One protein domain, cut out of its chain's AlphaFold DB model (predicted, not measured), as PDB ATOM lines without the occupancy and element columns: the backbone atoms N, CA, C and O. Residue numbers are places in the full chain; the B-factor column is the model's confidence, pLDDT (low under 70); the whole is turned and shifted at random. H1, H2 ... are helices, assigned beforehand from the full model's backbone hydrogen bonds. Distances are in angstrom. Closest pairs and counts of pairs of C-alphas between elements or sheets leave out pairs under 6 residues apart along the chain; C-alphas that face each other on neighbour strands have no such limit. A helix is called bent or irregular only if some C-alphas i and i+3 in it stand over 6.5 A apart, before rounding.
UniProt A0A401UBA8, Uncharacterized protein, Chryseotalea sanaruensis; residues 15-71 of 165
ATOM      1  N   GLU A  15      34.904 -37.483 -17.450       90.44
ATOM      2  CA  GLU A  15      35.923 -37.967 -18.384       90.44
ATOM      3  C   GLU A  15      35.956 -37.134 -19.671       90.44
ATOM      4  O   GLU A  15      37.021 -36.683 -20.101       90.44
ATOM      5  N   GLU A  16      34.789 -36.864 -20.262       91.81
ATOM      6  CA  GLU A  16      34.668 -36.023 -21.454       91.81
ATOM      7  C   GLU A  16      35.146 -34.590 -21.186       91.81
ATOM      8  O   GLU A  16      35.822 -33.993 -22.029       91.81
ATOM      9  N   ILE A  17      34.824 -34.035 -20.013       89.75
ATOM     10  CA  ILE A  17      35.259 -32.692 -19.609       89.75
ATOM     11  C   ILE A  17      36.777 -32.657 -19.432       89.75
ATOM     12  O   ILE A  17      37.428 -31.740 -19.939       89.75
ATOM     13  N   ARG A  18      37.362 -33.647 -18.754       87.00
ATOM     14  CA  ARG A  18      38.816 -33.739 -18.551       87.00
ATOM     15  C   ARG A  18      39.562 -33.921 -19.867       87.00
ATOM     16  O   ARG A  18      40.611 -33.309 -20.048       87.00
ATOM     17  N   LYS A  19      39.002 -34.694 -20.802       88.44
ATOM     18  CA  LYS A  19      39.549 -34.856 -22.156       88.44
ATOM     19  C   LYS A  19      39.481 -33.560 -22.966       88.44
ATOM     20  O   LYS A  19      40.427 -33.242 -23.678       88.44
ATOM     21  N   ALA A  20      38.379 -32.815 -22.867       85.31
ATOM     22  CA  ALA A  20      38.204 -31.547 -23.579       85.31
ATOM     23  C   ALA A  20      39.047 -30.401 -22.989       85.31
ATOM     24  O   ALA A  20      39.412 -29.472 -23.707       85.31
ATOM     25  N   PHE A  21      39.356 -30.465 -21.693       78.44
ATOM     26  CA  PHE A  21      40.123 -29.454 -20.969       78.44
ATOM     27  C   PHE A  21      41.239 -30.106 -20.140       78.44
ATOM     28  O   PHE A  21      41.138 -30.149 -18.906       78.44
ATOM     29  N   PRO A  22      42.311 -30.606 -20.783       71.94
ATOM     30  CA  PRO A  22      43.458 -31.136 -20.062       71.94
ATOM     31  C   PRO A  22      44.034 -30.064 -19.121       71.94
ATOM     32  O   PRO A  22      44.004 -28.867 -19.417       71.94
ATOM     33  N   GLN A  23      44.518 -30.503 -17.955       60.62
ATOM     34  CA  GLN A  23      44.890 -29.696 -16.775       60.62
ATOM     35  C   GLN A  23      45.949 -28.592 -17.023       60.62
ATOM     36  O   GLN A  23      46.261 -27.826 -16.121       60.62
ATOM     37  N   THR A  24      46.475 -28.453 -18.239       47.91
ATOM     38  CA  THR A  24      47.531 -27.514 -18.646       47.91
ATOM     39  C   THR A  24      47.080 -26.067 -18.887       47.91
ATOM     40  O   THR A  24      47.889 -25.239 -19.289       47.91
ATOM     41  N   SER A  25      45.817 -25.714 -18.634       46.97
ATOM     42  CA  SER A  25      45.290 -24.356 -18.869       46.97
ATOM     43  C   SER A  25      44.659 -23.724 -17.625       46.97
ATOM     44  O   SER A  25      43.588 -23.121 -17.678       46.97
ATOM     45  N   THR A  26      45.329 -23.799 -16.478       40.50
ATOM     46  CA  THR A  26      45.167 -22.792 -15.414       40.50
ATOM     47  C   THR A  26      45.966 -21.539 -15.770       40.50
ATOM     48  O   THR A  26      46.800 -21.067 -15.005       40.50
ATOM     49  N   GLN A  27      45.703 -20.953 -16.941       40.84
ATOM     50  CA  GLN A  27      46.008 -19.542 -17.104       40.84
ATOM     51  C   GLN A  27      44.877 -18.807 -16.399       40.84
ATOM     52  O   GLN A  27      43.761 -18.683 -16.911       40.84
ATOM     53  N   THR A  28      45.146 -18.396 -15.165       37.09
ATOM     54  CA  THR A  28      44.348 -17.396 -14.470       37.09
ATOM     55  C   THR A  28      44.396 -16.139 -15.333       37.09
ATOM     56  O   THR A  28      45.282 -15.308 -15.184       37.09
ATOM     57  N   LEU A  29      43.481 -16.017 -16.298       38.09
ATOM     58  CA  LEU A  29      43.226 -14.761 -16.989       38.09
ATOM     59  C   LEU A  29      42.571 -13.842 -15.960       38.09
ATOM     60  O   LEU A  29      41.344 -13.745 -15.862       38.09
ATOM     61  N   THR A  30      43.410 -13.220 -15.137       33.47
ATOM     62  CA  THR A  30      43.061 -12.086 -14.293       33.47
ATOM     63  C   THR A  30      42.749 -10.916 -15.217       33.47
ATOM     64  O   THR A  30      43.567 -10.036 -15.445       33.47
ATOM     65  N   PHE A  31      41.545 -10.899 -15.781       37.25
ATOM     66  CA  PHE A  31      40.951  -9.629 -16.159       37.25
ATOM     67  C   PHE A  31      40.580  -8.944 -14.846       37.25
ATOM     68  O   PHE A  31      39.667  -9.409 -14.157       37.25
ATOM     69  N   GLU A  32      41.282  -7.859 -14.510       37.28
ATOM     70  CA  GLU A  32      41.157  -7.049 -13.280       37.28
ATOM     71  C   GLU A  32      39.726  -6.555 -12.953       37.28
ATOM     72  O   GLU A  32      39.508  -5.908 -11.939       37.28
ATOM     73  N   GLY A  33      38.706  -6.903 -13.747       40.38
ATOM     74  CA  GLY A  33      37.296  -6.588 -13.497       40.38
ATOM     75  C   GLY A  33      36.332  -7.780 -13.381       40.38
ATOM     76  O   GLY A  33      35.129  -7.551 -13.266       40.38
ATOM     77  N   VAL A  34      36.789  -9.040 -13.454       43.84
ATOM     78  CA  VAL A  34      35.897 -10.234 -13.419       43.84
ATOM     79  C   VAL A  34      35.963 -10.995 -12.087       43.84
ATOM     80  O   VAL A  34      35.043 -11.744 -11.758       43.84
ATOM     81  N   ASN A  35      37.003 -10.766 -11.282       41.16
ATOM     82  CA  ASN A  35      37.255 -11.526 -10.052       41.16
ATOM     83  C   ASN A  35      36.284 -11.229  -8.895       41.16
ATOM     84  O   ASN A  35      36.245 -11.996  -7.943       41.16
ATOM     85  N   SER A  36      35.452 -10.185  -8.970       42.56
ATOM     86  CA  SER A  36      34.550  -9.808  -7.868       42.56
ATOM     87  C   SER A  36      33.126 -10.374  -7.958       42.56
ATOM     88  O   SER A  36      32.350 -10.206  -7.020       42.56
ATOM     89  N   ARG A  37      32.744 -11.033  -9.065       47.00
ATOM     90  CA  ARG A  37      31.348 -11.471  -9.292       47.00
ATOM     91  C   ARG A  37      31.075 -12.955  -9.090       47.00
ATOM     92  O   ARG A  37      29.912 -13.342  -9.065       47.00
ATOM     93  N   ILE A  38      32.108 -13.782  -8.959       52.03
ATOM     94  CA  ILE A  38      31.934 -15.193  -8.611       52.03
ATOM     95  C   ILE A  38      32.248 -15.333  -7.123       52.03
ATOM     96  O   ILE A  38      33.331 -15.761  -6.743       52.03
ATOM     97  N   GLN A  39      31.318 -14.892  -6.281       49.00
ATOM     98  CA  GLN A  39      31.395 -15.167  -4.851       49.00
ATOM     99  C   GLN A  39      31.126 -16.669  -4.635       49.00
ATOM    100  O   GLN A  39      30.201 -17.221  -5.231       49.00
ATOM    101  N   ASN A  40      31.943 -17.312  -3.798       52.81
ATOM    102  CA  ASN A  40      31.742 -18.663  -3.250       52.81
ATOM    103  C   ASN A  40      31.860 -19.846  -4.238       52.81
ATOM    104  O   ASN A  40      30.916 -20.609  -4.428       52.81
ATOM    105  N   LEU A  41      33.048 -20.060  -4.823       61.59
ATOM    106  CA  LEU A  41      33.439 -21.388  -5.355       61.59
ATOM    107  C   LEU A  41      34.304 -22.193  -4.368       61.59
ATOM    108  O   LEU A  41      34.862 -23.234  -4.732       61.59
ATOM    109  N   GLU A  42      34.484 -21.694  -3.147       60.56
ATOM    110  CA  GLU A  42      35.175 -22.418  -2.083       60.56
ATOM    111  C   GLU A  42      34.388 -23.698  -1.764       60.56
ATOM    112  O   GLU A  42      33.166 -23.674  -1.666       60.56
ATOM    113  N   GLY A  43      35.076 -24.843  -1.719       63.88
ATOM    114  CA  GLY A  43      34.453 -26.163  -1.543       63.88
ATOM    115  C   GLY A  43      34.033 -26.898  -2.825       63.88
ATOM    116  O   GLY A  43      33.772 -28.093  -2.763       63.88
ATOM    117  N   LEU A  44      34.027 -26.252  -3.999       73.38
ATOM    118  CA  LEU A  44      33.779 -26.951  -5.268       73.38
ATOM    119  C   LEU A  44      35.039 -27.646  -5.804       73.38
ATOM    120  O   LEU A  44      36.144 -27.082  -5.766       73.38
ATOM    121  N   GLY A  45      34.852 -28.836  -6.375       81.88
ATOM    122  CA  GLY A  45      35.897 -29.558  -7.088       81.88
ATOM    123  C   GLY A  45      36.329 -28.864  -8.395       81.88
ATOM    124  O   GLY A  45      35.721 -27.881  -8.847       81.88
ATOM    125  N   PRO A  46      37.433 -29.317  -9.020       81.44
ATOM    126  CA  PRO A  46      37.983 -28.682 -10.220       81.44
ATOM    127  C   PRO A  46      37.024 -28.671 -11.422       81.44
ATOM    128  O   PRO A  46      37.049 -27.736 -12.227       81.44
ATOM    129  N   VAL A  47      36.185 -29.700 -11.553       85.94
ATOM    130  CA  VAL A  47      35.247 -29.866 -12.674       85.94
ATOM    131  C   VAL A  47      34.065 -28.914 -12.518       85.94
ATOM    132  O   VAL A  47      33.719 -28.186 -13.450       85.94
ATOM    133  N   GLU A  48      33.503 -28.831 -11.319       85.44
ATOM    134  CA  GLU A  48      32.377 -27.969 -10.968       85.44
ATOM    135  C   GLU A  48      32.755 -26.494 -11.113       85.44
ATOM    136  O   GLU A  48      32.002 -25.707 -11.698       85.44
ATOM    137  N   LYS A  49      33.962 -26.120 -10.661       84.75
ATOM    138  CA  LYS A  49      34.521 -24.774 -10.875       84.75
ATOM    139  C   LYS A  49      34.586 -24.426 -12.358       84.75
ATOM    140  O   LYS A  49      34.237 -23.308 -12.745       84.75
ATOM    141  N   ARG A  50      34.991 -25.378 -13.199       86.44
ATOM    142  CA  ARG A  50      35.077 -25.185 -14.649       86.44
ATOM    143  C   ARG A  50      33.699 -25.022 -15.280       86.44
ATOM    144  O   ARG A  50      33.504 -24.071 -16.034       86.44
ATOM    145  N   ILE A  51      32.736 -25.877 -14.938       88.81
ATOM    146  CA  ILE A  51      31.345 -25.756 -15.406       88.81
ATOM    147  C   ILE A  51      30.782 -24.382 -15.016       88.81
ATOM    148  O   ILE A  51      30.286 -23.647 -15.873       88.81
ATOM    149  N   SER A  52      30.934 -23.988 -13.748       86.81
ATOM    150  CA  SER A  52      30.492 -22.682 -13.246       86.81
ATOM    151  C   SER A  52      31.132 -21.520 -14.015       86.81
ATOM    152  O   SER A  52      30.451 -20.574 -14.426       86.81
ATOM    153  N   LYS A  53      32.436 -21.615 -14.305       86.06
ATOM    154  CA  LYS A  53      33.152 -20.610 -15.097       86.06
ATOM    155  C   LYS A  53      32.624 -20.506 -16.529       86.06
ATOM    156  O   LYS A  53      32.509 -19.389 -17.027       86.06
ATOM    157  N   GLN A  54      32.261 -21.617 -17.173       89.31
ATOM    158  CA  GLN A  54      31.690 -21.600 -18.526       89.31
ATOM    159  C   GLN A  54      30.353 -20.850 -18.569       89.31
ATOM    160  O   GLN A  54      30.170 -19.982 -19.424       89.31
ATOM    161  N   PHE A  55      29.461 -21.099 -17.605       88.94
ATOM    162  CA  PHE A  55      28.223 -20.325 -17.468       88.94
ATOM    163  C   PHE A  55      28.499 -18.844 -17.209       88.94
ATOM    164  O   PHE A  55      27.920 -17.980 -17.866       88.94
ATOM    165  N   SER A  56      29.429 -18.538 -16.299       88.06
ATOM    166  CA  SER A  56      29.832 -17.156 -16.018       88.06
ATOM    167  C   SER A  56      30.331 -16.445 -17.279       88.06
ATOM    168  O   SER A  56      29.915 -15.321 -17.563       88.06
ATOM    169  N   ASN A  57      31.174 -17.100 -18.077       89.94
ATOM    170  CA  ASN A  57      31.680 -16.547 -19.330       89.94
ATOM    171  C   ASN A  57      30.545 -16.304 -20.338       89.94
ATOM    172  O   ASN A  57      30.480 -15.212 -20.903       89.94
ATOM    173  N   LEU A  58      29.627 -17.263 -20.510       90.75
ATOM    174  CA  LEU A  58      28.466 -17.144 -21.402       90.75
ATOM    175  C   LEU A  58      27.594 -15.931 -21.041       90.75
ATOM    176  O   LEU A  58      27.355 -15.057 -21.878       90.75
ATOM    177  N   PHE A  59      27.158 -15.838 -19.782       90.50
ATOM    178  CA  PHE A  59      26.280 -14.755 -19.334       90.50
ATOM    179  C   PHE A  59      26.969 -13.389 -19.376       90.50
ATOM    180  O   PHE A  59      26.351 -12.392 -19.766       90.50
ATOM    181  N   ASN A  60      28.258 -13.324 -19.023       90.88
ATOM    182  CA  ASN A  60      29.027 -12.083 -19.087       90.88
ATOM    183  C   ASN A  60      29.239 -11.617 -20.530       90.88
ATOM    184  O   ASN A  60      29.085 -10.426 -20.803       90.88
ATOM    185  N   ALA A  61      29.577 -12.526 -21.448       93.75
ATOM    186  CA  ALA A  61      29.757 -12.196 -22.859       93.75
ATOM    187  C   ALA A  61      28.457 -11.651 -23.464       93.75
ATOM    188  O   ALA A  61      28.467 -10.572 -24.060       93.75
ATOM    189  N   TYR A  62      27.328 -12.326 -23.220       93.19
ATOM    190  CA  TYR A  62      26.025 -11.866 -23.694       93.19
ATOM    191  C   TYR A  62      25.629 -10.514 -23.082       93.19
ATOM    192  O   TYR A  62      25.248  -9.599 -23.808       93.19
ATOM    193  N   THR A  63      25.796 -10.339 -21.765       93.81
ATOM    194  CA  THR A  63      25.502  -9.065 -21.080       93.81
ATOM    195  C   THR A  63      26.320  -7.915 -21.667       93.81
ATOM    196  O   THR A  63      25.778  -6.840 -21.916       93.81
ATOM    197  N   LYS A  64      27.620  -8.131 -21.924       94.44
ATOM    198  CA  LYS A  64      28.492  -7.128 -22.555       94.44
ATOM    199  C   LYS A  64      28.004  -6.774 -23.959       94.44
ATOM    200  O   LYS A  64      27.824  -5.592 -24.243       94.44
ATOM    201  N   ALA A  65      27.747  -7.772 -24.804       96.44
ATOM    202  CA  ALA A  65      27.271  -7.558 -26.171       96.44
ATOM    203  C   ALA A  65      25.925  -6.813 -26.204       96.44
ATOM    204  O   ALA A  65      25.768  -5.842 -26.946       96.44
ATOM    205  N   TYR A  66      24.979  -7.212 -25.349       95.31
ATOM    206  CA  TYR A  66      23.676  -6.562 -25.216       95.31
ATOM    207  C   TYR A  66      23.814  -5.102 -24.759       95.31
ATOM    208  O   TYR A  66      23.241  -4.200 -25.369       95.31
ATOM    209  N   ASN A  67      24.622  -4.847 -23.726       96.44
ATOM    210  CA  ASN A  67      24.864  -3.497 -23.218       96.44
ATOM    211  C   ASN A  67      25.496  -2.582 -24.273       96.44
ATOM    212  O   ASN A  67      25.062  -1.439 -24.409       96.44
ATOM    213  N   ILE A  68      26.460  -3.088 -25.052       96.94
ATOM    214  CA  ILE A  68      27.060  -2.350 -26.174       96.94
ATOM    215  C   ILE A  68      25.991  -2.019 -27.220       96.94
ATOM    216  O   ILE A  68      25.834  -0.853 -27.586       96.94
ATOM    217  N   ARG A  69      25.215  -3.017 -27.665       97.31
ATOM    218  CA  ARG A  69      24.199  -2.846 -28.715       97.31
ATOM    219  C   ARG A  69      23.125  -1.826 -28.341       97.31
ATOM    220  O   ARG A  69      22.754  -1.006 -29.175       97.31
ATOM    221  N   TYR A  70      22.630  -1.876 -27.108       96.94
ATOM    222  CA  TYR A  70      21.518  -1.037 -26.651       96.94
ATOM    223  C   TYR A  70      21.965   0.174 -25.823       96.94
ATOM    224  O   TYR A  70      21.128   0.830 -25.206       96.94
ATOM    225  N   LYS A  71      23.273   0.474 -25.788       96.56
ATOM    226  CA  LYS A  71      23.874   1.573 -25.006       96.56
ATOM    227  C   LYS A  71      23.447   1.571 -23.528       96.56
ATOM    228  O   LYS A  71      23.232   2.619 -22.922       96.56
TER     229      LYS A  71
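AT A GLANCE: This is residues 15 to 71 of the 165 residues of an uncharacterized protein of Chryseotalea sanaruensis (UniProt A0A401UBA8). One long helix, H2, makes most of the length of this model, with the short helix H1 near its first end and a wide loop of residues 21 to 45 joining the two. The loop runs out from H1, with residues 24 to 33 standing free, and then folds back to the start of H2, whose far end, residues 61 to 69, sticks out together with residues 70 and 71. The printed part has 57 residues, with two named helices in the order H1, H2 and no named strand, and its class is all helix. The whole is loose, with a radius of gyration of the C-alphas of 13.5 A, and elongated, spanning 41 by 23 by 17 A.

HOW THE PARTS SIT: H1, residues 15 to 20, and H2, residues 46 to 69, are close but not clearly touching, with 2 pairs of C-alphas within 8 A. Their closest C-alphas, those of Ile 17 and Val 47, are 7.5 A apart. Their lines stand at a steep tilt of 46 degrees, and they run the same way. In both helices every O i to N i+4 pair is within hydrogen-bond range.

IN THESE COORDINATES: H1 begins at Glu 15, C-alpha at (35.923, -37.967, -18.384), and measures 8.6 A from first to last C-alpha. Residues 21 to 45 follow with no named element. H2 measures 34.6 A, from C-alpha 46 at (37.983, -28.682, -10.220) to C-alpha 69 at (24.199, -2.846, -28.715), and is not bent.

THE WHOLE: The two C-alphas farthest apart, those of Glu 15 and Lys 71, are 41.9 A apart. The printed part has no cut. The link from H1 to H2, 25 residues, is long. The mean pLDDT of the printed part is 73.3, and residues 23 to 43 are under 70.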